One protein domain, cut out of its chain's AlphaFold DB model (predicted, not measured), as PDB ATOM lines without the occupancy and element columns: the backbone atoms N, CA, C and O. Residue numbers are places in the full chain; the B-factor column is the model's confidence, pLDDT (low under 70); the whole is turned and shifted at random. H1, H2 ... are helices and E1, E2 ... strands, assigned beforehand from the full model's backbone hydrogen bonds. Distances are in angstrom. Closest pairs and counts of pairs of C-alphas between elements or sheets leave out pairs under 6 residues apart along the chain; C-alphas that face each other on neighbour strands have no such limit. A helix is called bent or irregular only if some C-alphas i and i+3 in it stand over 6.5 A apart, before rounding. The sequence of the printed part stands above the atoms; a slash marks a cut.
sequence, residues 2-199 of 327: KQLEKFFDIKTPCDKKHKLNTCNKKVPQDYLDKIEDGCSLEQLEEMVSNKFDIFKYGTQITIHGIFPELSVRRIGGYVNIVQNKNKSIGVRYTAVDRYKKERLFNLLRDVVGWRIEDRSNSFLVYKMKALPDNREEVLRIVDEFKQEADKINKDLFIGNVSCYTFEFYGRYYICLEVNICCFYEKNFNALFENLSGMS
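What this domain is: This is residues 2 to 199 of the 327 residues of an uncharacterized protein of Prevotella melaninogenica (UniProt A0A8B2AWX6). The model has two lobes set end to end along its longest axis: a larger one built on a twisted sheet of five strands, E1, E8, E9, E7 and E6, with H3 and H4 covering one face and no helix on the other, and a smaller one made of a sheet of four short strands with H1 and H2 at its side. H5 packs on H3 in the larger lobe, and the chain goes from E1 into the smaller lobe and comes back from E5 into H3. The printed part has 198 residues, with five named helices and nine named strands in the order E1 H1 H2 E2 E3 E4 E5 H3 E6 E7 H4 E8 E9 H5; the class is mixed, helices and strands. Both sheets are antiparallel throughout, in the orders E1 E8 E9 E7 E6 and E2 E3 E5 E4. The whole is compact, with a radius of gyration of the C-alphas of 18.4 A, yet elongated, spanning 59 by 35 by 28 A.

Where its parts are: In the large sheet, E1 is residues 2 to 11, 20.1 A long, from C-alpha 2 at (24.004, 42.296, 29.544); E8 is residues 158 to 168, 27.5 A; E9 is residues 171 to 182, 31.3 A; E7 is residues 122 to 130, 21.5 A; and E6 is residues 115 to 119, 13.1 A. E1 bends by 91 degrees at residue 5, E7 by 71 degrees at residue 125, E8 by 75 degrees at residue 165 and E9 by 61 degrees at residue 174. H3 is residues 98 to 112, 20.5 A, and H4 is residues 135 to 151, 24.6 A, from C-alpha 135 at (32.043, 25.894, 20.803). H5 is residues 185 to 196, 17.2 A, ending with C-alpha 196 at (7.053, 21.648, 33.922). In the smaller lobe are H1, residues 29 to 38, H2, residues 41 to 49, E2, residues 54 to 56, E3, residues 60 to 63, E4, residues 81 to 83, and E5, residues 89 to 92.

How they stand to each other: In the large sheet N 7 and O 163 join E1 and E8 within hydrogen-bond range at 2.8 A; in the hairpin E8 and E9 it is N 162 and O 177, 2.9 A; in E9 and E7, N 176 and O 127, 2.9 A; in the hairpin E6 and E7, N 115 and O 126, 2.8 A. H4 is on this sheet at a height of 8.9 A, over E8 and E9, its closest C-alphas to E9 being those of Phe 145 and Leu 176, 6.2 A apart. H3 is on the same face at a height of 8.8 A, over E7 and, only just, with 3 C-alphas, over E6. E7, H4 and E8 form a split strand-helix-strand unit, two strands running the same way with E9 between them, and its crossover is right-handed. H5 touches H3 at a shallow tilt of 25 degrees, the same way, closest at the C-alphas of Val 112 and Ser 196, 6.0 A. In the small sheet, N 62 and O 55 of the hairpin E2 and E3 are 2.8 A apart, N 91 and O 61 of E5 and E3 2.8 A, and N 82 and O 90 of the hairpin E4 and E5 2.8 A. H1 only grazes this sheet with residues 32 to 38, and H2 with residues 44 to 48. Every O i to N i+4 pair is within hydrogen-bond range in H1, H2, H3 and H4; H5, irregular with C-alphas 186 and 189 7.3 A apart, has 6 of 8.

The domain as a whole: The two farthest C-alphas, of Lys 26 and Asn 134, are 59.7 A apart. The printed part has no cut. The links E1 to H1 and E3 to E4 are long, with 17 residues each. The mean pLDDT of the printed part is 92.2, and no printed residue is under 70.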
ATOM      1  N   LYS A   2      23.750  41.766  30.886       76.38
ATOM      2  CA  LYS A   2      24.004  42.296  29.544       76.38
ATOM      3  C   LYS A   2      23.899  41.138  28.564       76.38
ATOM      4  O   LYS A   2      24.686  40.203  28.662       76.38
ATOM      5  N   GLN A   3      22.919  41.192  27.669       82.81
ATOM      6  CA  GLN A   3      22.796  40.227  26.583       82.81
ATOM      7  C   GLN A   3      23.936  40.442  25.579       82.81
ATOM      8  O   GLN A   3      24.257  41.588  25.257       82.81
ATOM      9  N   LEU A   4      24.550  39.353  25.117       81.31
ATOM     10  CA  LEU A   4      25.699  39.383  24.209       81.31
ATOM     11  C   LEU A   4      25.303  38.891  22.815       81.31
ATOM     12  O   LEU A   4      25.375  39.653  21.857       81.31
ATOM     13  N   GLU A   5      24.808  37.658  22.715       86.00
ATOM     14  CA  GLU A   5      24.382  37.039  21.457       86.00
ATOM     15  C   GLU A   5      22.997  36.413  21.615       86.00
ATOM     16  O   GLU A   5      22.697  35.825  22.653       86.00
ATOM     17  N   LYS A   6      22.137  36.538  20.597       89.75
ATOM     18  CA  LYS A   6      20.807  35.916  20.568       89.75
ATOM     19  C   LYS A   6      20.777  34.792  19.540       89.75
ATOM     20  O   LYS A   6      21.004  35.053  18.366       89.75
ATOM     21  N   PHE A   7      20.420  33.584  19.967       84.50
ATOM     22  CA  PHE A   7      20.317  32.422  19.082       84.50
ATOM     23  C   PHE A   7      18.948  32.324  18.415       84.50
ATOM     24  O   PHE A   7      18.853  32.039  17.225       84.50
ATOM     25  N   PHE A   8      17.874  32.573  19.169       86.62
ATOM     26  CA  PHE A   8      16.522  32.615  18.619       86.62
ATOM     27  C   PHE A   8      15.593  33.519  19.428       86.62
ATOM     28  O   PHE A   8      15.829  33.806  20.605       86.62
ATOM     29  N   ASP A   9      14.525  33.972  18.773       85.56
ATOM     30  CA  ASP A   9      13.484  34.826  19.339       85.56
ATOM     31  C   ASP A   9      12.137  34.505  18.704       85.56
ATOM     32  O   ASP A   9      11.925  34.791  17.526       85.56
ATOM     33  N   ILE A  10      11.222  33.926  19.468       77.69
ATOM     34  CA  ILE A  10       9.887  33.600  18.967       77.69
ATOM     35  C   ILE A  10       8.907  34.500  19.702       77.69
ATOM     36  O   ILE A  10       8.718  34.320  20.900       77.69
ATOM     37  N   LYS A  11       8.335  35.488  19.004       80.75
ATOM     38  CA  LYS A  11       7.519  36.571  19.579       80.75
ATOM     39  C   LYS A  11       6.081  36.534  19.082       80.75
ATOM     40  O   LYS A  11       5.845  36.314  17.896       80.75
ATOM     41  N   THR A  12       5.137  36.868  19.956       77.25
ATOM     42  CA  THR A  12       3.776  37.217  19.533       77.25
ATOM     43  C   THR A  12       3.779  38.516  18.704       77.25
ATOM     44  O   THR A  12       4.495  39.462  19.061       77.25
ATOM     45  N   PRO A  13       2.986  38.606  17.617       80.94
ATOM     46  CA  PRO A  13       2.818  39.843  16.858       80.94
ATOM     47  C   PRO A  13       2.347  41.010  17.736       80.94
ATOM     48  O   PRO A  13       1.536  40.834  18.643       80.94
ATOM     49  N   CYS A  14       2.857  42.207  17.449       86.81
ATOM     50  CA  CYS A  14       2.460  43.450  18.110       86.81
ATOM     51  C   CYS A  14       1.681  44.347  17.143       86.81
ATOM     52  O   CYS A  14       1.924  44.332  15.934       86.81
ATOM     53  N   ASP A  15       0.812  45.184  17.694       88.94
ATOM     54  CA  ASP A  15       0.063  46.182  16.944       88.94
ATOM     55  C   ASP A  15       0.954  47.341  16.483       88.94
ATOM     56  O   ASP A  15       1.998  47.660  17.070       88.94
ATOM     57  N   LYS A  16       0.509  48.034  15.427       88.12
ATOM     58  CA  LYS A  16       1.146  49.278  14.979       88.12
ATOM     59  C   LYS A  16       0.961  50.363  16.036       88.12
ATOM     60  O   LYS A  16      -0.056  50.444  16.712       88.12
ATOM     61  N   LYS A  17       1.952  51.244  16.175       86.50
ATOM     62  CA  LYS A  17       1.902  52.323  17.167       86.50
ATOM     63  C   LYS A  17       0.806  53.337  16.826       86.50
ATOM     64  O   LYS A  17       0.888  54.004  15.796       86.50
ATOM     65  N   HIS A  18      -0.130  53.544  17.748       87.25
ATOM     66  CA  HIS A  18      -1.150  54.586  17.648       87.25
ATOM     67  C   HIS A  18      -0.771  55.769  18.547       87.25
ATOM     68  O   HIS A  18      -0.672  55.642  19.763       87.25
ATOM     69  N   LYS A  19      -0.486  56.934  17.944       85.50
ATOM     70  CA  LYS A  19      -0.128  58.158  18.694       85.50
ATOM     71  C   LYS A  19      -1.358  58.859  19.277       85.50
ATOM     72  O   LYS A  19      -1.297  59.415  20.371       85.50
ATOM     73  N   LEU A  20      -2.454  58.864  18.525       89.94
ATOM     74  CA  LEU A  20      -3.708  59.492  18.921       89.94
ATOM     75  C   LEU A  20      -4.576  58.494  19.679       89.94
ATOM     76  O   LEU A  20      -4.487  57.289  19.448       89.94
ATOM     77  N   ASN A  21      -5.404  59.019  20.580       91.00
ATOM     78  CA  ASN A  21      -6.453  58.225  21.194       91.00
ATOM     79  C   ASN A  21      -7.489  57.904  20.115       91.00
ATOM     80  O   ASN A  21      -7.933  58.798  19.397       91.00
ATOM     81  N   THR A  22      -7.803  56.627  19.959       93.06
ATOM     82  CA  THR A  22      -8.720  56.135  18.919       93.06
ATOM     83  C   THR A  22     -10.133  55.956  19.465       93.06
ATOM     84  O   THR A  22     -11.075  55.878  18.687       93.06
ATOM     85  N   CYS A  23     -10.289  55.994  20.794       92.00
ATOM     86  CA  CYS A  23     -11.566  55.869  21.474       92.00
ATOM     87  C   CYS A  23     -11.843  57.127  22.312       92.00
ATOM     88  O   CYS A  23     -11.128  57.443  23.261       92.00
ATOM     89  N   ASN A  24     -12.926  57.835  21.984       91.06
ATOM     90  CA  ASN A  24     -13.350  59.052  22.692       91.06
ATOM     91  C   ASN A  24     -14.353  58.775  23.829       91.06
ATOM     92  O   ASN A  24     -14.942  59.701  24.386       91.06
ATOM     93  N   LYS A  25     -14.580  57.505  24.179       94.62
ATOM     94  CA  LYS A  25     -15.496  57.115  25.255       94.62
ATOM     95  C   LYS A  25     -14.849  57.377  26.617       94.62
ATOM     96  O   LYS A  25     -13.685  57.037  26.829       94.62
ATOM     97  N   LYS A  26     -15.607  57.957  27.553       94.56
ATOM     98  CA  LYS A  26     -15.175  58.077  28.955       94.56
ATOM     99  C   LYS A  26     -15.089  56.693  29.586       94.56
ATOM    100  O   LYS A  26     -16.027  55.905  29.461       94.56
ATOM    101  N   VAL A  27     -13.974  56.415  30.251       93.75
ATOM    102  CA  VAL A  27     -13.783  55.158  30.975       93.75
ATOM    103  C   VAL A  27     -14.325  55.323  32.400       93.75
ATOM    104  O   VAL A  27     -13.927  56.275  33.073       93.75
ATOM    105  N   PRO A  28     -15.245  54.453  32.858       93.56
ATOM    106  CA  PRO A  28     -15.696  54.424  34.251       93.56
ATOM    107  C   PRO A  28     -14.545  54.273  35.258       93.56
ATOM    108  O   PRO A  28     -13.564  53.588  34.961       93.56
ATOM    109  N   GLN A  29     -14.695  54.860  36.451       93.31
ATOM    110  CA  GLN A  29     -13.697  54.779  37.529       93.31
ATOM    111  C   GLN A  29     -13.405  53.324  37.926       93.31
ATOM    112  O   GLN A  29     -12.245  52.954  38.030       93.31
ATOM    113  N   ASP A  30     -14.422  52.466  37.985       92.25
ATOM    114  CA  ASP A  30     -14.272  51.048  38.334       92.25
ATOM    115  C   ASP A  30     -13.287  50.285  37.427       92.25
ATOM    116  O   ASP A  30     -12.625  49.347  37.870       92.25
ATOM    117  N   TYR A  31     -13.170  50.655  36.142       93.25
ATOM    118  CA  TYR A  31     -12.155  50.061  35.263       93.25
ATOM    119  C   TYR A  31     -10.754  50.569  35.591       93.25
ATOM    120  O   TYR A  31      -9.798  49.803  35.489       93.25
ATOM    121  N   LEU A  32     -10.626  51.844  35.964       93.25
ATOM    122  CA  LEU A  32      -9.358  52.420  36.391       93.25
ATOM    123  C   LEU A  32      -8.870  51.749  37.676       93.25
ATOM    124  O   LEU A  32      -7.737  51.281  37.696       93.25
ATOM    125  N   ASP A  33      -9.742  51.607  38.672       92.06
ATOM    126  CA  ASP A  33      -9.419  50.971  39.954       92.06
ATOM    127  C   ASP A  33      -8.924  49.529  39.741       92.06
ATOM    128  O   ASP A  33      -7.859  49.141  40.216       92.06
ATOM    129  N   LYS A  34      -9.623  48.752  38.898       89.81
ATOM    130  CA  LYS A  34      -9.190  47.395  38.509       89.81
ATOM    131  C   LYS A  34      -7.826  47.373  37.812       89.81
ATOM    132  O   LYS A  34      -7.053  46.435  38.002       89.81
ATOM    133  N   ILE A  35      -7.529  48.362  36.966       92.44
ATOM    134  CA  ILE A  35      -6.221  48.466  36.302       92.44
ATOM    135  C   ILE A  35      -5.132  48.778  37.329       92.44
ATOM    136  O   ILE A  35      -4.050  48.195  37.242       92.44
ATOM    137  N   GLU A  36      -5.420  49.669  38.276       90.12
ATOM    138  CA  GLU A  36      -4.522  50.101  39.351       90.12
ATOM    139  C   GLU A  36      -4.173  48.975  40.333       90.12
ATOM    140  O   GLU A  36      -3.033  48.920  40.801       90.12
ATOM    141  N   ASP A  37      -5.084  48.021  40.532       86.12
ATOM    142  CA  ASP A  37      -4.860  46.812  41.335       86.12
ATOM    143  C   ASP A  37      -4.082  45.703  40.604       86.12
ATOM    144  O   ASP A  37      -3.579  44.767  41.229       86.12
ATOM    145  N   GLY A  38      -3.942  45.784  39.281       81.44
ATOM    146  CA  GLY A  38      -3.357  44.720  38.467       81.44
ATOM    147  C   GLY A  38      -4.326  44.217  37.412       81.44
ATOM    148  O   GLY A  38      -5.147  43.338  37.658       81.44
ATOM    149  N   CYS A  39      -4.170  44.742  36.201       90.00
ATOM    150  CA  CYS A  39      -5.016  44.397  35.068       90.00
ATOM    151  C   CYS A  39      -4.818  42.943  34.602       90.00
ATOM    152  O   CYS A  39      -3.681  42.498  34.419       90.00
ATOM    153  N   SER A  40      -5.911  42.220  34.347       93.19
ATOM    154  CA  SER A  40      -5.891  40.878  33.759       93.19
ATOM    155  C   SER A  40      -6.250  40.869  32.270       93.19
ATOM    156  O   SER A  40      -6.947  41.754  31.774       93.19
ATOM    157  N   LEU A  41      -5.812  39.840  31.542       92.44
ATOM    158  CA  LEU A  41      -6.177  39.659  30.135       92.44
ATOM    159  C   LEU A  41      -7.700  39.567  29.925       92.44
ATOM    160  O   LEU A  41      -8.218  40.140  28.973       92.44
ATOM    161  N   GLU A  42      -8.420  38.910  30.833       94.56
ATOM    162  CA  GLU A  42      -9.884  38.800  30.802       94.56
ATOM    163  C   GLU A  42     -10.557  40.165  30.981       94.56
ATOM    164  O   GLU A  42     -11.512  40.487  30.279       94.56
ATOM    165  N   GLN A  43     -10.029  41.003  31.878       93.00
ATOM    166  CA  GLN A  43     -10.520  42.370  32.053       93.00
ATOM    167  C   GLN A  43     -10.286  43.213  30.793       93.00
ATOM    168  O   GLN A  43     -11.146  44.003  30.410       93.00
ATOM    169  N   LEU A  44      -9.149  43.034  30.111       92.56
ATOM    170  CA  LEU A  44      -8.896  43.705  28.834       92.56
ATOM    171  C   LEU A  44      -9.917  43.280  27.768       92.56
ATOM    172  O   LEU A  44     -10.427  44.127  27.040       92.56
ATOM    173  N   GLU A  45     -10.274  41.999  27.688       92.56
ATOM    174  CA  GLU A  45     -11.317  41.529  26.764       92.56
ATOM    175  C   GLU A  45     -12.712  42.052  27.104       92.56
ATOM    176  O   GLU A  45     -13.488  42.394  26.207       92.56
ATOM    177  N   GLU A  46     -13.026  42.160  28.395       93.62
ATOM    178  CA  GLU A  46     -14.250  42.803  28.865       93.62
ATOM    179  C   GLU A  46     -14.304  44.261  28.377       93.62
ATOM    180  O   GLU A  46     -15.323  44.715  27.852       93.62
ATOM    181  N   MET A  47     -13.190  44.993  28.466       93.56
ATOM    182  CA  MET A  47     -13.098  46.364  27.959       93.56
ATOM    183  C   MET A  47     -13.251  46.438  26.430       93.56
ATOM    184  O   MET A  47     -13.973  47.308  25.936       93.56
ATOM    185  N   VAL A  48     -12.658  45.507  25.672       92.88
ATOM    186  CA  VAL A  48     -12.868  45.414  24.211       92.88
ATOM    187  C   VAL A  48     -14.343  45.167  23.883       92.88
ATOM    188  O   VAL A  48     -14.915  45.839  23.021       92.88
ATOM    189  N   SER A  49     -14.995  44.258  24.611       93.19
ATOM    190  CA  SER A  49     -16.429  43.970  24.462       93.19
ATOM    191  C   SER A  49     -17.283  45.215  24.730       93.19
ATOM    192  O   SER A  49     -18.264  45.472  24.027       93.19
ATOM    193  N   ASN A  50     -16.836  46.059  25.662       92.56
ATOM    194  CA  ASN A  50     -17.414  47.363  25.983       92.56
ATOM    195  C   ASN A  50     -16.986  48.511  25.046       92.56
ATOM    196  O   ASN A  50     -17.247  49.684  25.349       92.56
ATOM    197  N   LYS A  51     -16.418  48.184  23.876       92.81
ATOM    198  CA  LYS A  51     -16.062  49.111  22.787       92.81
ATOM    199  C   LYS A  51     -14.925  50.086  23.123       92.81
ATOM    200  O   LYS A  51     -14.903  51.203  22.607       92.81
ATOM    201  N   PHE A  52     -13.997  49.683  23.986       94.38
ATOM    202  CA  PHE A  52     -12.707  50.361  24.127       94.38
ATOM    203  C   PHE A  52     -11.687  49.742  23.168       94.38
ATOM    204  O   PHE A  52     -11.682  48.526  22.976       94.38
ATOM    205  N   ASP A  53     -10.807  50.561  22.590       93.88
ATOM    206  CA  ASP A  53      -9.735  50.035  21.741       93.88
ATOM    207  C   ASP A  53      -8.528  49.674  22.608       93.88
ATOM    208  O   ASP A  53      -8.121  50.439  23.486       93.88
ATOM    209  N   ILE A  54      -7.926  48.516  22.356       93.69
ATOM    210  CA  ILE A  54      -6.760  48.039  23.101       93.69
ATOM    211  C   ILE A  54      -5.682  47.627  22.114       93.69
ATOM    212  O   ILE A  54      -5.927  46.811  21.231       93.69
ATOM    213  N   PHE A  55      -4.479  48.167  22.300       93.62
ATOM    214  CA  PHE A  55      -3.324  47.893  21.450       93.62
ATOM    215  C   PHE A  55      -2.193  47.259  22.254       93.62
ATOM    216  O   PHE A  55      -1.806  47.750  23.317       93.62
ATOM    217  N   LYS A  56      -1.631  46.180  21.724       91.81
ATOM    218  CA  LYS A  56      -0.531  45.404  22.294       91.81
ATOM    219  C   LYS A  56       0.779  45.844  21.650       91.81
ATOM    220  O   LYS A  56       1.013  45.628  20.464       91.81
ATOM    221  N   TYR A  57       1.663  46.446  22.433       89.88
ATOM    222  CA  TYR A  57       3.016  46.814  22.009       89.88
ATOM    223  C   TYR A  57       4.043  45.866  22.619       89.88
ATOM    224  O   TYR A  57       3.704  45.058  23.473       89.88
ATOM    225  N   GLY A  58       5.311  45.970  22.211       85.69
ATOM    226  CA  GLY A  58       6.352  45.026  22.637       85.69
ATOM    227  C   GLY A  58       6.610  44.977  24.149       85.69
ATOM    228  O   GLY A  58       7.021  43.943  24.658       85.69
ATOM    229  N   THR A  59       6.358  46.065  24.881       87.94
ATOM    230  CA  THR A  59       6.641  46.160  26.329       87.94
ATOM    231  C   THR A  59       5.412  46.461  27.189       87.94
ATOM    232  O   THR A  59       5.481  46.378  28.418       87.94
ATOM    233  N   GLN A  60       4.294  46.836  26.570       91.94
ATOM    234  CA  GLN A  60       3.093  47.279  27.268       91.94
ATOM    235  C   GLN A  60       1.848  47.095  26.405       91.94
ATOM    236  O   GLN A  60       1.927  47.082  25.179       91.94
ATOM    237  N   ILE A  61       0.693  47.068  27.055       93.12
ATOM    238  CA  ILE A  61      -0.617  47.234  26.431       93.12
ATOM    239  C   ILE A  61      -1.047  48.686  26.628       93.12
ATOM    240  O   ILE A  61      -0.738  49.289  27.651       93.12
ATOM    241  N   THR A  62      -1.722  49.282  25.650       95.00
ATOM    242  CA  THR A  62      -2.331  50.607  25.791       95.00
ATOM    243  C   THR A  62      -3.828  50.510  25.565       95.00
ATOM    244  O   THR A  62      -4.270  50.004  24.539       95.00
ATOM    245  N   ILE A  63      -4.588  51.004  26.533       95.56
ATOM    246  CA  ILE A  63      -6.045  51.020  26.534       95.56
ATOM    247  C   ILE A  63      -6.478  52.430  26.158       95.56
ATOM    248  O   ILE A  63      -6.126  53.400  26.836       95.56
ATOM    249  N   HIS A  64      -7.185  52.554  25.045       95.81
ATOM    250  CA  HIS A  64      -7.674  53.811  24.500       95.81
ATOM    251  C   HIS A  64      -9.073  54.107  25.044       95.81
ATOM    252  O   HIS A  64      -9.919  53.228  25.189       95.81
ATOM    253  N   GLY A  65      -9.295  55.374  25.360       94.06
ATOM    254  CA  GLY A  65     -10.427  55.868  26.134       94.06
ATOM    255  C   GLY A  65     -10.034  57.132  26.890       94.06
ATOM    256  O   GLY A  65      -8.849  57.456  27.005       94.06
ATOM    257  N   ILE A  66     -11.016  57.878  27.382       94.88
ATOM    258  CA  ILE A  66     -10.789  59.070  28.204       94.88
ATOM    259  C   ILE A  66     -10.837  58.634  29.668       94.88
ATOM    260  O   ILE A  66     -11.920  58.525  30.244       94.88
ATOM    261  N   PHE A  67      -9.669  58.343  30.243       95.50
ATOM    262  CA  PHE A  67      -9.558  57.912  31.635       95.50
ATOM    263  C   PHE A  67      -9.605  59.087  32.625       95.50
ATOM    264  O   PHE A  67      -9.085  60.168  32.308       95.50
ATOM    265  N   PRO A  68     -10.149  58.867  33.839       93.56
ATOM    266  CA  PRO A  68      -9.889  59.705  35.010       93.56
ATOM    267  C   PRO A  68      -8.388  59.776  35.352       93.56
ATOM    268  O   PRO A  68      -7.552  59.132  34.713       93.56
ATOM    269  N   GLU A  69      -8.013  60.612  36.319       93.38
ATOM    270  CA  GLU A  69      -6.613  60.719  36.744       93.38
ATOM    271  C   GLU A  69      -6.165  59.471  37.510       93.38
ATOM    272  O   GLU A  69      -6.872  58.996  38.393       93.38
ATOM    273  N   LEU A  70      -4.973  58.962  37.177       92.94
ATOM    274  CA  LEU A  70      -4.356  57.852  37.908       92.94
ATOM    275  C   LEU A  70      -4.067  58.242  39.362       92.94
ATOM    276  O   LEU A  70      -3.315  59.192  39.607       92.94
ATOM    277  N   SER A  71      -4.557  57.432  40.292       91.44
ATOM    278  CA  SER A  71      -4.249  57.478  41.717       91.44
ATOM    279  C   SER A  71      -3.004  56.641  42.057       91.44
ATOM    280  O   SER A  71      -2.159  57.059  42.854       91.44
ATOM    281  N   VAL A  72      -2.814  55.507  41.374       90.31
ATOM    282  CA  VAL A  72      -1.726  54.551  41.602       90.31
ATOM    283  C   VAL A  72      -1.002  54.253  40.298       90.31
ATOM    284  O   VAL A  72      -1.575  54.001  39.245       90.31
ATOM    285  N   ARG A  73       0.332  54.264  40.360       91.75
ATOM    286  CA  ARG A  73       1.190  53.985  39.192       91.75
ATOM    287  C   ARG A  73       2.069  52.755  39.359       91.75
ATOM    288  O   ARG A  73       2.790  52.389  38.426       91.75
ATOM    289  N   ARG A  74       2.078  52.159  40.557       90.62
ATOM    290  CA  ARG A  74       3.008  51.093  40.935       90.62
ATOM    291  C   ARG A  74       2.280  49.793  41.233       90.62
ATOM    292  O   ARG A  74       1.464  49.756  42.136       90.62
ATOM    293  N   ILE A  75       2.677  48.731  40.537       86.31
ATOM    294  CA  ILE A  75       2.226  47.353  40.775       86.31
ATOM    295  C   ILE A  75       3.475  46.485  40.908       86.31
ATOM    296  O   ILE A  75       4.403  46.629  40.110       86.31
ATOM    297  N   GLY A  76       3.529  45.615  41.919       78.12
ATOM    298  CA  GLY A  76       4.713  44.784  42.181       78.12
ATOM    299  C   GLY A  76       5.966  45.604  42.520       78.12
ATOM    300  O   GLY A  76       7.072  45.230  42.156       78.12
ATOM    301  N   GLY A  77       5.795  46.777  43.144       85.00
ATOM    302  CA  GLY A  77       6.896  47.659  43.560       85.00
ATOM    303  C   GLY A  77       7.471  48.575  42.470       85.00
ATOM    304  O   GLY A  77       8.229  49.492  42.791       85.00
ATOM    305  N   TYR A  78       7.078  48.410  41.203       88.12
ATOM    306  CA  TYR A  78       7.616  49.181  40.077       88.12
ATOM    307  C   TYR A  78       6.568  50.057  39.396       88.12
ATOM    308  O   TYR A  78       5.386  49.722  39.373       88.12
ATOM    309  N   VAL A  79       7.007  51.177  38.811       90.38
ATOM    310  CA  VAL A  79       6.144  52.073  38.025       90.38
ATOM    311  C   VAL A  79       5.801  51.406  36.694       90.38
ATOM    312  O   VAL A  79       6.624  51.372  35.777       90.38
ATOM    313  N   ASN A  80       4.582  50.881  36.609       92.38
ATOM    314  CA  ASN A  80       4.136  50.019  35.516       92.38
ATOM    315  C   ASN A  80       2.862  50.518  34.825       92.38
ATOM    316  O   ASN A  80       2.533  50.010  33.754       92.38
ATOM    317  N   ILE A  81       2.184  51.519  35.392       94.31
ATOM    318  CA  ILE A  81       1.016  52.161  34.787       94.31
ATOM    319  C   ILE A  81       1.364  53.611  34.461       94.31
ATOM    320  O   ILE A  81       1.928  54.338  35.284       94.31
ATOM    321  N   VAL A  82       1.050  54.029  33.238       93.94
ATOM    322  CA  VAL A  82       1.355  55.362  32.720       93.94
ATOM    323  C   VAL A  82       0.117  55.936  32.051       93.94
ATOM    324  O   VAL A  82      -0.397  55.362  31.097       93.94
ATOM    325  N   GLN A  83      -0.325  57.109  32.496       94.94
ATOM    326  CA  GLN A  83      -1.339  57.878  31.783       94.94
ATOM    327  C   GLN A  83      -0.661  58.724  30.710       94.94
ATOM    328  O   GLN A  83       0.218  59.544  30.988       94.94
ATOM    329  N   ASN A  84      -1.057  58.506  29.464       92.94
ATOM    330  CA  ASN A  84      -0.522  59.222  28.320       92.94
ATOM    331  C   ASN A  84      -1.148  60.619  28.209       92.94
ATOM    332  O   ASN A  84      -2.259  60.878  28.673       92.94
ATOM    333  N   LYS A  85      -0.464  61.529  27.504       91.81
ATOM    334  CA  LYS A  85      -0.969  62.895  27.257       91.81
ATOM    335  C   LYS A  85      -2.317  62.916  26.523       91.81
ATOM    336  O   LYS A  85      -3.098  63.838  26.715       91.81
ATOM    337  N   ASN A  86      -2.598  61.893  25.716       90.62
ATOM    338  CA  ASN A  86      -3.858  61.714  24.988       90.62
ATOM    339  C   ASN A  86      -4.970  61.057  25.842       90.62
ATOM    340  O   ASN A  86      -5.972  60.611  25.287       90.62
ATOM    341  N   LYS A  87      -4.787  60.991  27.170       92.50
ATOM    342  CA  LYS A  87      -5.707  60.423  28.171       92.50
ATOM    343  C   LYS A  87      -5.898  58.902  28.128       92.50
ATOM    344  O   LYS A  87      -6.642  58.396  28.961       92.50
ATOM    345  N   SER A  88      -5.196  58.181  27.249       94.88
ATOM    346  CA  SER A  88      -5.130  56.716  27.286       94.88
ATOM    347  C   SER A  88      -4.220  56.225  28.419       94.88
ATOM    348  O   SER A  88      -3.399  56.990  28.939       94.88
ATOM    349  N   ILE A  89      -4.323  54.946  28.785       95.38
ATOM    350  CA  ILE A  89      -3.457  54.325  29.800       95.38
ATOM    351  C   ILE A  89      -2.585  53.249  29.165       95.38
ATOM    352  O   ILE A  89      -3.078  52.355  28.485       95.38
ATOM    353  N   GLY A  90      -1.279  53.332  29.405       94.62
ATOM    354  CA  GLY A  90      -0.318  52.268  29.142       94.62
ATOM    355  C   GLY A  90      -0.082  51.423  30.392       94.62
ATOM    356  O   GLY A  90       0.247  51.963  31.447       94.62
ATOM    357  N   VAL A  91      -0.192  50.104  30.259       94.38
ATOM    358  CA  VAL A  91       0.076  49.116  31.309       94.38
ATOM    359  C   VAL A  91       1.208  48.207  30.839       94.38
ATOM    360  O   VAL A  91       1.068  47.483  29.850       94.38
ATOM    361  N   ARG A  92       2.357  48.244  31.517       93.44
ATOM    362  CA  ARG A  92       3.493  47.364  31.201       93.44
ATOM    363  C   ARG A  92       3.112  45.906  31.411       93.44
ATOM    364  O   ARG A  92       2.418  45.583  32.373       93.44
ATOM    365  N   TYR A  93       3.653  45.009  30.587       93.06
ATOM    366  CA  TYR A  93       3.402  43.575  30.763       93.06
ATOM    367  C   TYR A  93       3.853  43.052  32.124       93.06
ATOM    368  O   TYR A  93       3.280  42.092  32.612       93.06
ATOM    369  N   THR A  94       4.816  43.691  32.789       91.94
ATOM    370  CA  THR A  94       5.197  43.358  34.171       91.94
ATOM    371  C   THR A  94       4.034  43.463  35.165       91.94
ATOM    372  O   THR A  94       4.036  42.727  36.149       91.94
ATOM    373  N   ALA A  95       3.042  44.322  34.903       92.56
ATOM    374  CA  ALA A  95       1.831  44.480  35.711       92.56
ATOM    375  C   ALA A  95       0.629  43.675  35.196       92.56
ATOM    376  O   ALA A  95      -0.204  43.263  36.001       92.56
ATOM    377  N   VAL A  96       0.536  43.426  33.884       93.38
ATOM    378  CA  VAL A  96      -0.551  42.608  33.322       93.38
ATOM    379  C   VAL A  96      -0.452  41.181  33.859       93.38
ATOM    380  O   VAL A  96       0.628  40.592  33.843       93.38
ATOM    381  N   ASP A  97      -1.568  40.624  34.327       94.31
ATOM    382  CA  ASP A  97      -1.674  39.271  34.884       94.31
ATOM    383  C   ASP A  97      -0.693  38.991  36.038       94.31
ATOM    384  O   ASP A  97      -0.313  37.839  36.265       94.31
ATOM    385  N   ARG A  98      -0.256  40.027  36.770       92.31
ATOM    386  CA  ARG A  98       0.809  39.920  37.782       92.31
ATOM    387  C   ARG A  98       0.580  38.762  38.755       92.31
ATOM    388  O   ARG A  98       1.436  37.889  38.856       92.31
ATOM    389  N   TYR A  99      -0.590  38.700  39.388       91.94
ATOM    390  CA  TYR A  99      -0.925  37.646  40.351       91.94
ATOM    391  C   TYR A  99      -0.991  36.248  39.722       91.94
ATOM    392  O   TYR A  99      -0.555  35.264  40.325       91.94
ATOM    393  N   LYS A 100      -1.499  36.125  38.487       94.62
ATOM    394  CA  LYS A 100      -1.536  34.838  37.774       94.62
ATOM    395  C   LYS A 100      -0.122  34.345  37.479       94.62
ATOM    396  O   LYS A 100       0.191  33.187  37.758       94.62
ATOM    397  N   LYS A 101       0.740  35.240  36.996       95.94
ATOM    398  CA  LYS A 101       2.153  34.957  36.740       95.94
ATOM    399  C   LYS A 101       2.916  34.637  38.014       95.94
ATOM    400  O   LYS A 101       3.646  33.659  38.022       95.94
ATOM    401  N   GLU A 102       2.699  35.359  39.109       95.31
ATOM    402  CA  GLU A 102       3.321  35.039  40.399       95.31
ATOM    403  C   GLU A 102       2.968  33.626  40.872       95.31
ATOM    404  O   GLU A 102       3.862  32.877  41.271       95.31
ATOM    405  N   ARG A 103       1.695  33.214  40.783       96.00
ATOM    406  CA  ARG A 103       1.289  31.840  41.132       96.00
ATOM    407  C   ARG A 103       1.985  30.801  40.251       96.00
ATOM    408  O   ARG A 103       2.494  29.814  40.779       96.00
ATOM    409  N   LEU A 104       2.014  31.021  38.937       97.69
ATOM    410  CA  LEU A 104       2.631  30.102  37.980       97.69
ATOM    411  C   LEU A 104       4.152  30.023  38.171       97.69
ATOM    412  O   LEU A 104       4.707  28.938  38.307       97.69
ATOM    413  N   PHE A 105       4.828  31.168  38.215       97.75
ATOM    414  CA  PHE A 105       6.286  31.259  38.258       97.75
ATOM    415  C   PHE A 105       6.851  30.731  39.572       97.75
ATOM    416  O   PHE A 105       7.843  30.005  39.554       97.75
ATOM    417  N   ASN A 106       6.210  31.036  40.708       96.06
ATOM    418  CA  ASN A 106       6.620  30.467  41.991       96.06
ATOM    419  C   ASN A 106       6.455  28.944  41.994       96.06
ATOM    420  O   ASN A 106       7.360  28.244  42.437       96.06
ATOM    421  N   LEU A 107       5.358  28.422  41.436       96.88
ATOM    422  CA  LEU A 107       5.161  26.979  41.329       96.88
ATOM    423  C   LEU A 107       6.226  26.323  40.431       96.88
ATOM    424  O   LEU A 107       6.820  25.322  40.820       96.88
ATOM    425  N   LEU A 108       6.534  26.912  39.273       97.06
ATOM    426  CA  LEU A 108       7.603  26.435  38.387       97.06
ATOM    427  C   LEU A 108       8.977  26.455  39.076       97.06
ATOM    428  O   LEU A 108       9.733  25.488  38.983       97.06
ATOM    429  N   ARG A 109       9.298  27.522  39.811       96.00
ATOM    430  CA  ARG A 109      10.535  27.602  40.599       96.00
ATOM    431  C   ARG A 109      10.605  26.508  41.653       96.00
ATOM    432  O   ARG A 109      11.662  25.913  41.860       96.00
ATOM    433  N   ASP A 110       9.495  26.267  42.336       94.00
ATOM    434  CA  ASP A 110       9.473  25.358  43.470       94.00
ATOM    435  C   ASP A 110       9.568  23.890  43.052       94.00
ATOM    436  O   ASP A 110      10.183  23.116  43.782       94.00
ATOM    437  N   VAL A 111       9.027  23.538  41.881       94.00
ATOM    438  CA  VAL A 111       8.870  22.144  41.436       94.00
ATOM    439  C   VAL A 111       9.929  21.710  40.418       94.00
ATOM    440  O   VAL A 111      10.460  20.611  40.529       94.00
ATOM    441  N   VAL A 112      10.259  22.551  39.433       91.69
ATOM    442  CA  VAL A 112      11.102  22.166  38.276       91.69
ATOM    443  C   VAL A 112      12.313  23.087  38.070       91.69
ATOM    444  O   VAL A 112      12.976  23.050  37.034       91.69
ATOM    445  N   GLY A 113      12.637  23.915  39.068       87.00
ATOM    446  CA  GLY A 113      13.903  24.651  39.129       87.00
ATOM    447  C   GLY A 113      14.030  25.830  38.162       87.00
ATOM    448  O   GLY A 113      15.139  26.335  37.967       87.00
ATOM    449  N   TRP A 114      12.923  26.302  37.577       95.75
ATOM    450  CA  TRP A 114      12.914  27.579  36.862       95.75
ATOM    451  C   TRP A 114      13.355  28.711  37.799       95.75
ATOM    452  O   TRP A 114      12.997  28.757  38.975       95.75
ATOM    453  N   ARG A 115      14.135  29.657  37.289       95.88
ATOM    454  CA  ARG A 115      14.463  30.892  38.008       95.88
ATOM    455  C   ARG A 115      13.471  31.975  37.616       95.88
ATOM    456  O   ARG A 115      12.922  31.932  36.522       95.88
ATOM    457  N   ILE A 116      13.252  32.936  38.509       96.56
ATOM    458  CA  ILE A 116      12.353  34.072  38.282       96.56
ATOM    459  C   ILE A 116      13.208  35.332  38.196       96.56
ATOM    460  O   ILE A 116      14.019  35.588  39.088       96.56
ATOM    461  N   GLU A 117      13.021  36.117  37.142       94.06
ATOM    462  CA  GLU A 117      13.475  37.504  37.099       94.06
ATOM    463  C   GLU A 117      12.291  38.423  37.376       94.06
ATOM    464  O   GLU A 117      11.253  38.297  36.732       94.06
ATOM    465  N   ASP A 118      12.469  39.360  38.306       93.19
ATOM    466  CA  ASP A 118      11.482  40.383  38.636       93.19
ATOM    467  C   ASP A 118      12.157  41.754  38.774       93.19
ATOM    468  O   ASP A 118      12.783  42.082  39.788       93.19
ATOM    469  N   ARG A 119      12.085  42.545  37.703       90.06
ATOM    470  CA  ARG A 119      12.633  43.902  37.606       90.06
ATOM    471  C   ARG A 119      11.587  44.859  37.041       90.06
ATOM    472  O   ARG A 119      10.570  44.470  36.480       90.06
ATOM    473  N   SER A 120      11.901  46.152  37.090       84.25
ATOM    474  CA  SER A 120      11.029  47.221  36.570       84.25
ATOM    475  C   SER A 120      10.624  47.098  35.091       84.25
ATOM    476  O   SER A 120       9.680  47.756  34.648       84.25
ATOM    477  N   ASN A 121      11.349  46.304  34.307       85.88
ATOM    478  CA  ASN A 121      11.164  46.137  32.869       85.88
ATOM    479  C   ASN A 121      11.027  44.671  32.429       85.88
ATOM    480  O   ASN A 121      10.890  44.429  31.234       85.88
ATOM    481  N   SER A 122      11.056  43.715  33.356       89.38
ATOM    482  CA  SER A 122      11.016  42.283  33.057       89.38
ATOM    483  C   SER A 122      10.381  41.515  34.211       89.38
ATOM    484  O   SER A 122      10.706  41.732  35.376       89.38
ATOM    485  N   PHE A 123       9.462  40.609  33.886       93.56
ATOM    486  CA  PHE A 123       8.911  39.658  34.843       93.56
ATOM    487  C   PHE A 123       8.690  38.327  34.134       93.56
ATOM    488  O   PHE A 123       7.715  38.169  33.400       93.56
ATOM    489  N   LEU A 124       9.647  37.417  34.288       95.31
ATOM    490  CA  LEU A 124       9.790  36.236  33.437       95.31
ATOM    491  C   LEU A 124      10.411  35.060  34.190       95.31
ATOM    492  O   LEU A 124      10.944  35.225  35.292       95.31
ATOM    493  N   VAL A 125      10.377  33.883  33.566       97.38
ATOM    494  CA  VAL A 125      11.087  32.699  34.052       97.38
ATOM    495  C   VAL A 125      12.194  32.292  33.097       97.38
ATOM    496  O   VAL A 125      12.089  32.476  31.884       97.38
ATOM    497  N   TYR A 126      13.272  31.744  33.645       96.50
ATOM    498  CA  TYR A 126      14.406  31.314  32.841       96.50
ATOM    499  C   TYR A 126      15.148  30.108  33.425       96.50
ATOM    500  O   TYR A 126      15.136  29.858  34.635       96.50
ATOM    501  N   LYS A 127      15.834  29.380  32.548       95.06
ATOM    502  CA  LYS A 127      16.872  28.399  32.879       95.06
ATOM    503  C   LYS A 127      18.209  28.941  32.398       95.06
ATOM    504  O   LYS A 127      18.277  29.625  31.382       95.06
ATOM    505  N   MET A 128      19.282  28.644  33.123       93.81
ATOM    506  CA  MET A 128      20.624  29.061  32.718       93.81
ATOM    507  C   MET A 128      21.652  27.966  32.971       93.81
ATOM    508  O   MET A 128      21.568  27.252  33.972       93.81
ATOM    509  N   LYS A 129      22.639  27.884  32.081       94.38
ATOM    510  CA  LYS A 129      23.847  27.065  32.225       94.38
ATOM    511  C   LYS A 129      25.069  27.969  32.089       94.38
ATOM    512  O   LYS A 129      25.007  28.984  31.395       94.38
ATOM    513  N   ALA A 130      26.154  27.637  32.787       94.25
ATOM    514  CA  ALA A 130      27.427  28.327  32.584       94.25
ATOM    515  C   ALA A 130      27.853  28.165  31.119       94.25
ATOM    516  O   ALA A 130      27.640  27.097  30.546       94.25
ATOM    517  N   LEU A 131      28.393  29.226  30.519       93.19
ATOM    518  CA  LEU A 131      28.904  29.181  29.153       93.19
ATOM    519  C   LEU A 131      30.200  28.352  29.142       93.19
ATOM    520  O   LEU A 131      31.128  28.727  29.859       93.19
ATOM    521  N   PRO A 132      30.275  27.247  28.381       92.00
ATOM    522  CA  PRO A 132      31.512  26.491  28.231       92.00
ATOM    523  C   PRO A 132      32.543  27.226  27.373       92.00
ATOM    524  O   PRO A 132      32.181  28.026  26.509       92.00
ATOM    525  N   ASP A 133      33.818  26.871  27.539       90.06
ATOM    526  CA  ASP A 133      34.918  27.410  26.726       90.06
ATOM    527  C   ASP A 133      35.014  26.747  25.333       90.06
ATOM    528  O   ASP A 133      35.742  27.220  24.460       90.06
ATOM    529  N   ASN A 134      34.266  25.660  25.095       92.38
ATOM    530  CA  ASN A 134      34.234  24.931  23.825       92.38
ATOM    531  C   ASN A 134      32.960  25.232  23.014       92.38
ATOM    532  O   ASN A 134      31.836  25.053  23.487       92.38
ATOM    533  N   ARG A 135      33.136  25.587  21.736       89.12
ATOM    534  CA  ARG A 135      32.043  25.894  20.803       89.12
ATOM    535  C   ARG A 135      31.081  24.723  20.585       89.12
ATOM    536  O   ARG A 135      29.882  24.955  20.460       89.12
ATOM    537  N   GLU A 136      31.570  23.486  20.531       92.44
ATOM    538  CA  GLU A 136      30.692  22.322  20.327       92.44
ATOM    539  C   GLU A 136      29.734  22.126  21.507       92.44
ATOM    540  O   GLU A 136      28.548  21.859  21.313       92.44
ATOM    541  N   GLU A 137      30.213  22.334  22.735       93.31
ATOM    542  CA  GLU A 137      29.372  22.264  23.932       93.31
ATOM    543  C   GLU A 137      28.358  23.408  23.988       93.31
ATOM    544  O   GLU A 137      27.197  23.177  24.328       93.31
ATOM    545  N   VAL A 138      28.757  24.621  23.586       91.81
ATOM    546  CA  VAL A 138      27.830  25.752  23.429       91.81
ATOM    547  C   VAL A 138      26.693  25.377  22.481       91.81
ATOM    548  O   VAL A 138      25.525  25.529  22.837       91.81
ATOM    549  N   LEU A 139      27.012  24.839  21.298       91.56
ATOM    550  CA  LEU A 139      26.005  24.442  20.311       91.56
ATOM    551  C   LEU A 139      25.096  23.321  20.823       91.56
ATOM    552  O   LEU A 139      23.894  23.366  20.575       91.56
ATOM    553  N   ARG A 140      25.627  22.365  21.595       94.62
ATOM    554  CA  ARG A 140      24.812  21.327  22.247       94.62
ATOM    555  C   ARG A 140      23.811  21.908  23.244       94.62
ATOM    556  O   ARG A 140      22.661  21.481  23.251       94.62
ATOM    557  N   ILE A 141      24.224  22.872  24.068       94.62
ATOM    558  CA  ILE A 141      23.318  23.540  25.018       94.62
ATOM    559  C   ILE A 141      22.248  24.341  24.267       94.62
ATOM    560  O   ILE A 141      21.079  24.322  24.649       94.62
ATOM    561  N   VAL A 142      22.634  25.041  23.196       93.38
ATOM    562  CA  VAL A 142      21.689  25.798  22.364       93.38
ATOM    563  C   VAL A 142      20.670  24.869  21.705       93.38
ATOM    564  O   VAL A 142      19.488  25.204  21.701       93.38
ATOM    565  N   ASP A 143      21.093  23.709  21.196       94.12
ATOM    566  CA  ASP A 143      20.188  22.721  20.604       94.12
ATOM    567  C   ASP A 143      19.240  22.110  21.645       94.12
ATOM    568  O   ASP A 143      18.035  22.061  21.419       94.12
ATOM    569  N   GLU A 144      19.738  21.758  22.835       94.75
ATOM    570  CA  GLU A 144      18.906  21.306  23.960       94.75
ATOM    571  C   GLU A 144      17.826  22.343  24.314       94.75
ATOM    572  O   GLU A 144      16.643  22.017  24.412       94.75
ATOM    573  N   PHE A 145      18.213  23.615  24.448       95.06
ATOM    574  CA  PHE A 145      17.274  24.702  24.729       95.06
ATOM    575  C   PHE A 145      16.319  24.984  23.572       95.06
ATOM    576  O   PHE A 145      15.184  25.390  23.817       95.06
ATOM    577  N   LYS A 146      16.736  24.757  22.326       93.19
ATOM    578  CA  LYS A 146      15.856  24.860  21.162       93.19
ATOM    579  C   LYS A 146      14.806  23.751  21.169       93.19
ATOM    580  O   LYS A 146      13.624  24.052  21.057       93.19
ATOM    581  N   GLN A 147      15.209  22.502  21.402       92.94
ATOM    582  CA  GLN A 147      14.285  21.373  21.531       92.94
ATOM    583  C   GLN A 147      13.295  21.566  22.687       92.94
ATOM    584  O   GLN A 147      12.127  21.195  22.574       92.94
ATOM    585  N   GLU A 148      13.741  22.146  23.805       92.62
ATOM    586  CA  GLU A 148      12.850  22.516  24.904       92.62
ATOM    587  C   GLU A 148      11.882  23.633  24.485       92.62
ATOM    588  O   GLU A 148      10.674  23.496  24.671       92.62
ATOM    589  N   ALA A 149      12.379  24.702  23.856       92.31
ATOM    590  CA  ALA A 149      11.563  25.820  23.381       92.31
ATOM    591  C   ALA A 149      10.530  25.425  22.311       92.31
ATOM    592  O   ALA A 149       9.458  26.032  22.239       92.31
ATOM    593  N   ASP A 150      10.832  24.421  21.490       91.12
ATOM    594  CA  ASP A 150       9.931  23.901  20.460       91.12
ATOM    595  C   ASP A 150       8.774  23.083  21.056       91.12
ATOM    596  O   ASP A 150       7.689  23.047  20.477       91.12
ATOM    597  N   LYS A 151       8.955  22.498  22.249       92.25
ATOM    598  CA  LYS A 151       7.889  21.797  22.993       92.25
ATOM    599  C   LYS A 151       6.943  22.746  23.732       92.25
ATOM    600  O   LYS A 151       5.865  22.327  24.160       92.25
ATOM    601  N   ILE A 152       7.330  24.009  23.906       93.06
ATOM    602  CA  ILE A 152       6.489  24.997  24.580       93.06
ATOM    603  C   ILE A 152       5.322  25.365  23.659       93.06
ATOM    604  O   ILE A 152       5.513  25.924  22.576       93.06
ATOM    605  N   ASN A 153       4.103  25.078  24.113       92.31
ATOM    606  CA  ASN A 153       2.876  25.436  23.425       92.31
ATOM    607  C   ASN A 153       2.619  26.941  23.590       92.31
ATOM    608  O   ASN A 153       2.149  27.419  24.625       92.31
ATOM    609  N   LYS A 154       2.939  27.682  22.531       87.94
ATOM    610  CA  LYS A 154       2.850  29.145  22.471       87.94
ATOM    611  C   LYS A 154       1.413  29.654  22.357       87.94
ATOM    612  O   LYS A 154       1.183  30.814  22.661       87.94
ATOM    613  N   ASP A 155       0.441  28.810  22.015       91.12
ATOM    614  CA  ASP A 155      -0.972  29.217  21.960       91.12
ATOM    615  C   ASP A 155      -1.567  29.431  23.361       91.12
ATOM    616  O   ASP A 155      -2.639  30.016  23.528       91.12
ATOM    617  N   LEU A 156      -0.859  28.978  24.400       93.81
ATOM    618  CA  LEU A 156      -1.291  29.116  25.784       93.81
ATOM    619  C   LEU A 156      -1.050  30.519  26.354       93.81
ATOM    620  O   LEU A 156      -1.675  30.857  27.364       93.81
ATOM    621  N   PHE A 157      -0.182  31.334  25.743       93.88
ATOM    622  CA  PHE A 157       0.185  32.651  26.262       93.88
ATOM    623  C   PHE A 157       0.655  33.642  25.188       93.88
ATOM    624  O   PHE A 157       1.114  33.279  24.114       93.88
ATOM    625  N   ILE A 158       0.601  34.932  25.514       91.56
ATOM    626  CA  ILE A 158       1.226  36.003  24.733       91.56
ATOM    627  C   ILE A 158       2.594  36.285  25.344       91.56
ATOM    628  O   ILE A 158       2.705  36.457  26.560       91.56
ATOM    629  N   GLY A 159       3.637  36.368  24.522       92.44
ATOM    630  CA  GLY A 159       4.989  36.580  25.020       92.44
ATOM    631  C   GLY A 159       6.085  36.214  24.034       92.44
ATOM    632  O   GLY A 159       5.903  36.276  22.814       92.44
ATOM    633  N   ASN A 160       7.242  35.843  24.581       92.31
ATOM    634  CA  ASN A 160       8.345  35.323  23.793       92.31
ATOM    635  C   ASN A 160       9.119  34.210  24.493       92.31
ATOM    636  O   ASN A 160       9.251  34.194  25.714       92.31
ATOM    637  N   VAL A 161       9.684  33.317  23.686       94.31
ATOM    638  CA  VAL A 161      10.694  32.348  24.122       94.31
ATOM    639  C   VAL A 161      11.981  32.667  23.384       94.31
ATOM    640  O   VAL A 161      11.969  32.850  22.162       94.31
ATOM    641  N   SER A 162      13.086  32.786  24.113       94.25
ATOM    642  CA  SER A 162      14.367  33.128  23.506       94.25
ATOM    643  C   SER A 162      15.543  32.445  24.179       94.25
ATOM    644  O   SER A 162      15.509  32.163  25.373       94.25
ATOM    645  N   CYS A 163      16.592  32.207  23.397       95.44
ATOM    646  CA  CYS A 163      17.874  31.740  23.900       95.44
ATOM    647  C   CYS A 163      18.956  32.763  23.574       95.44
ATOM    648  O   CYS A 163      19.043  33.242  22.436       95.44
ATOM    649  N   TYR A 164      19.760  33.123  24.568       94.44
ATOM    650  CA  TYR A 164      20.829  34.103  24.418       94.44
ATOM    651  C   TYR A 164      21.956  33.884  25.423       94.44
ATOM    652  O   TYR A 164      21.758  33.299  26.490       94.44
ATOM    653  N   THR A 165      23.142  34.394  25.101       93.75
ATOM    654  CA  THR A 165      24.242  34.509  26.059       93.75
ATOM    655  C   THR A 165      24.161  35.822  26.823       93.75
ATOM    656  O   THR A 165      23.753  36.859  26.288       93.75
ATOM    657  N   PHE A 166      24.552  35.801  28.094       91.88
ATOM    658  CA  PHE A 166      24.639  37.009  28.906       91.88
ATOM    659  C   PHE A 166      25.788  36.950  29.906       91.88
ATOM    660  O   PHE A 166      26.257  35.878  30.286       91.88
ATOM    661  N   GLU A 167      26.205  38.128  30.358       90.44
ATOM    662  CA  GLU A 167      27.184  38.289  31.430       90.44
ATOM    663  C   GLU A 167      26.496  38.631  32.763       90.44
ATOM    664  O   GLU A 167      25.607  39.501  32.835       90.44
ATOM    665  N   PHE A 168      26.929  37.963  33.834       86.94
ATOM    666  CA  PHE A 168      26.526  38.241  35.207       86.94
ATOM    667  C   PHE A 168      27.683  38.001  36.181       86.94
ATOM    668  O   PHE A 168      28.199  36.891  36.281       86.94
ATOM    669  N   TYR A 169      28.088  39.058  36.897       86.44
ATOM    670  CA  TYR A 169      29.230  39.061  37.826       86.44
ATOM    671  C   TYR A 169      30.527  38.485  37.223       86.44
ATOM    672  O   TYR A 169      31.173  37.633  37.830       86.44
ATOM    673  N   GLY A 170      30.895  38.926  36.013       87.06
ATOM    674  CA  GLY A 170      32.124  38.492  35.333       87.06
ATOM    675  C   GLY A 170      32.114  37.034  34.862       87.06
ATOM    676  O   GLY A 170      33.151  36.512  34.464       87.06
ATOM    677  N   ARG A 171      30.959  36.359  34.917       90.88
ATOM    678  CA  ARG A 171      30.749  35.019  34.364       90.88
ATOM    679  C   ARG A 171      29.753  35.077  33.218       90.88
ATOM    680  O   ARG A 171      28.803  35.863  33.246       90.88
ATOM    681  N   TYR A 172      29.967  34.213  32.237       93.12
ATOM    682  CA  TYR A 172      29.116  34.099  31.062       93.12
ATOM    683  C   TYR A 172      28.196  32.891  31.183       93.12
ATOM    684  O   TYR A 172      28.576  31.841  31.708       93.12
ATOM    685  N   TYR A 173      26.972  33.049  30.698       94.94
ATOM    686  CA  TYR A 173      25.926  32.039  30.777       94.94
ATOM    687  C   TYR A 173      25.164  31.961  29.458       94.94
ATOM    688  O   TYR A 173      25.031  32.966  28.759       94.94
ATOM    689  N   ILE A 174      24.613  30.785  29.165       95.25
ATOM    690  CA  ILE A 174      23.568  30.592  28.154       95.25
ATOM    691  C   ILE A 174      22.231  30.521  28.894       95.25
ATOM    692  O   ILE A 174      22.092  29.771  29.865       95.25
ATOM    693  N   CYS A 175      21.256  31.305  28.446       95.50
ATOM    694  CA  CYS A 175      19.929  31.419  29.036       95.50
ATOM    695  C   CYS A 175      18.864  30.897  28.079       95.50
ATOM    696  O   CYS A 175      18.854  31.313  26.925       95.50
ATOM    697  N   LEU A 176      17.932  30.089  28.580       96.00
ATOM    698  CA  LEU A 176      16.617  29.892  27.977       96.00
ATOM    699  C   LEU A 176      15.611  30.728  28.765       96.00
ATOM    700  O   LEU A 176      15.346  30.456  29.936       96.00
ATOM    701  N   GLU A 177      15.071  31.755  28.130       95.56
ATOM    702  CA  GLU A 177      14.095  32.679  28.695       95.56
ATOM    703  C   GLU A 177      12.696  32.385  28.148       95.56
ATOM    704  O   GLU A 177      12.505  32.301  26.932       95.56
ATOM    705  N   VAL A 178      11.709  32.317  29.044       96.00
ATOM    706  CA  VAL A 178      10.280  32.303  28.718       96.00
ATOM    707  C   VAL A 178       9.645  33.550  29.332       96.00
ATOM    708  O   VAL A 178       9.332  33.612  30.525       96.00
ATOM    709  N   ASN A 179       9.466  34.572  28.501       95.00
ATOM    710  CA  ASN A 179       8.815  35.818  28.873       95.00
ATOM    711  C   ASN A 179       7.314  35.725  28.588       95.00
ATOM    712  O   ASN A 179       6.865  35.947  27.462       95.00
ATOM    713  N   ILE A 180       6.540  35.387  29.617       95.12
ATOM    714  CA  ILE A 180       5.078  35.331  29.552       95.12
ATOM    715  C   ILE A 180       4.533  36.729  29.842       95.12
ATOM    716  O   ILE A 180       4.469  37.165  30.993       95.12
ATOM    717  N   CYS A 181       4.130  37.446  28.796       93.12
ATOM    718  CA  CYS A 181       3.560  38.781  28.923       93.12
ATOM    719  C   CYS A 181       2.175  38.725  29.583       93.12
ATOM    720  O   CYS A 181       1.950  39.415  30.582       93.12
ATOM    721  N   CYS A 182       1.282  37.872  29.072       93.06
ATOM    722  CA  CYS A 182      -0.056  37.616  29.618       93.06
ATOM    723  C   CYS A 182      -0.612  36.261  29.141       93.06
ATOM    724  O   CYS A 182      -0.141  35.710  28.147       93.06
ATOM    725  N   PHE A 183      -1.594  35.706  29.856       95.19
ATOM    726  CA  PHE A 183      -2.244  34.432  29.520       95.19
ATOM    727  C   PHE A 183      -3.621  34.311  30.188       95.19
ATOM    728  O   PHE A 183      -3.854  34.875  31.254       95.19
ATOM    729  N   TYR A 184      -4.538  33.543  29.597       95.12
ATOM    730  CA  TYR A 184      -5.863  33.320  30.185       95.12
ATOM    731  C   TYR A 184      -5.802  32.438  31.434       95.12
ATOM    732  O   TYR A 184      -5.098  31.433  31.445       95.12
ATOM    733  N   GLU A 185      -6.618  32.727  32.446       96.12
ATOM    734  CA  GLU A 185      -6.703  31.923  33.674       96.12
ATOM    735  C   GLU A 185      -7.064  30.464  33.372       96.12
ATOM    736  O   GLU A 185      -6.475  29.547  33.940       96.12
ATOM    737  N   LYS A 186      -7.953  30.229  32.396       96.69
ATOM    738  CA  LYS A 186      -8.301  28.871  31.942       96.69
ATOM    739  C   LYS A 186      -7.090  28.077  31.422       96.69
ATOM    740  O   LYS A 186      -7.102  26.852  31.473       96.69
ATOM    741  N   ASN A 187      -6.043  28.763  30.951       97.12
ATOM    742  CA  ASN A 187      -4.819  28.143  30.447       97.12
ATOM    743  C   ASN A 187      -3.807  27.850  31.565       97.12
ATOM    744  O   ASN A 187      -2.783  27.240  31.279       97.12
ATOM    745  N   PHE A 188      -4.056  28.258  32.818       97.69
ATOM    746  CA  PHE A 188      -3.093  28.120  33.916       97.69
ATOM    747  C   PHE A 188      -2.569  26.685  34.056       97.69
ATOM    748  O   PHE A 188      -1.358  26.470  34.097       97.69
ATOM    749  N   ASN A 189      -3.476  25.704  34.089       97.44
ATOM    750  CA  ASN A 189      -3.114  24.298  34.266       97.44
ATOM    751  C   ASN A 189      -2.290  23.793  33.078       97.44
ATOM    752  O   ASN A 189      -1.186  23.295  33.271       97.44
ATOM    753  N   ALA A 190      -2.789  23.998  31.855       97.50
ATOM    754  CA  ALA A 190      -2.113  23.561  30.634       97.50
ATOM    755  C   ALA A 190      -0.726  24.204  30.481       97.50
ATOM    756  O   ALA A 190       0.220  23.551  30.053       97.50
ATOM    757  N   LEU A 191      -0.588  25.478  30.858       96.62
ATOM    758  CA  LEU A 191       0.675  26.205  30.789       96.62
ATOM    759  C   LEU A 191       1.676  25.697  31.830       96.62
ATOM    760  O   LEU A 191       2.851  25.524  31.514       96.62
ATOM    761  N   PHE A 192       1.220  25.411  33.053       97.69
ATOM    762  CA  PHE A 192       2.060  24.766  34.059       97.69
ATOM    763  C   PHE A 192       2.547  23.395  33.579       97.69
ATOM    764  O   PHE A 192       3.744  23.122  33.639       97.69
ATOM    765  N   GLU A 193       1.645  22.557  33.071       97.31
ATOM    766  CA  GLU A 193       1.971  21.214  32.579       97.31
ATOM    767  C   GLU A 193       2.948  21.269  31.405       97.31
ATOM    768  O   GLU A 193       3.936  20.539  31.382       97.31
ATOM    769  N   ASN A 194       2.744  22.200  30.474       95.88
ATOM    770  CA  ASN A 194       3.618  22.379  29.323       95.88
ATOM    771  C   ASN A 194       5.035  22.859  29.699       95.88
ATOM    772  O   ASN A 194       6.003  22.423  29.081       95.88
ATOM    773  N   LEU A 195       5.173  23.721  30.714       95.94
ATOM    774  CA  LEU A 195       6.468  24.270  31.151       95.94
ATOM    775  C   LEU A 195       7.201  23.408  32.191       95.94
ATOM    776  O   LEU A 195       8.405  23.588  32.404       95.94
ATOM    777  N   SER A 196       6.488  22.518  32.882       95.00
ATOM    778  CA  SER A 196       7.053  21.648  33.922       95.00
ATOM    779  C   SER A 196       7.182  20.186  33.499       95.00
ATOM    780  O   SER A 196       8.024  19.477  34.040       95.00
ATOM    781  N   GLY A 197       6.360  19.721  32.556       94.56
ATOM    782  CA  GLY A 197       6.219  18.300  32.241       94.56
ATOM    783  C   GLY A 197       5.503  17.489  33.329       94.56
ATOM    784  O   GLY A 197       5.555  16.263  33.286       94.56
ATOM    785  N   MET A 198       4.863  18.139  34.308       95.38
ATOM    786  CA  MET A 198       4.177  17.499  35.436       95.38
ATOM    787  C   MET A 198       2.728  17.957  35.520       95.38
ATOM    788  O   MET A 198       2.452  19.129  35.270       95.38
ATOM    789  N   SER A 199       1.819  17.084  35.966       97.06
ATOM    790  CA  SER A 199       0.437  17.499  36.231       97.06
ATOM    791  C   SER A 199       0.383  18.546  37.345       97.06
ATOM    792  O   SER A 199       1.189  18.530  38.285       97.06
TER     793      SER A 199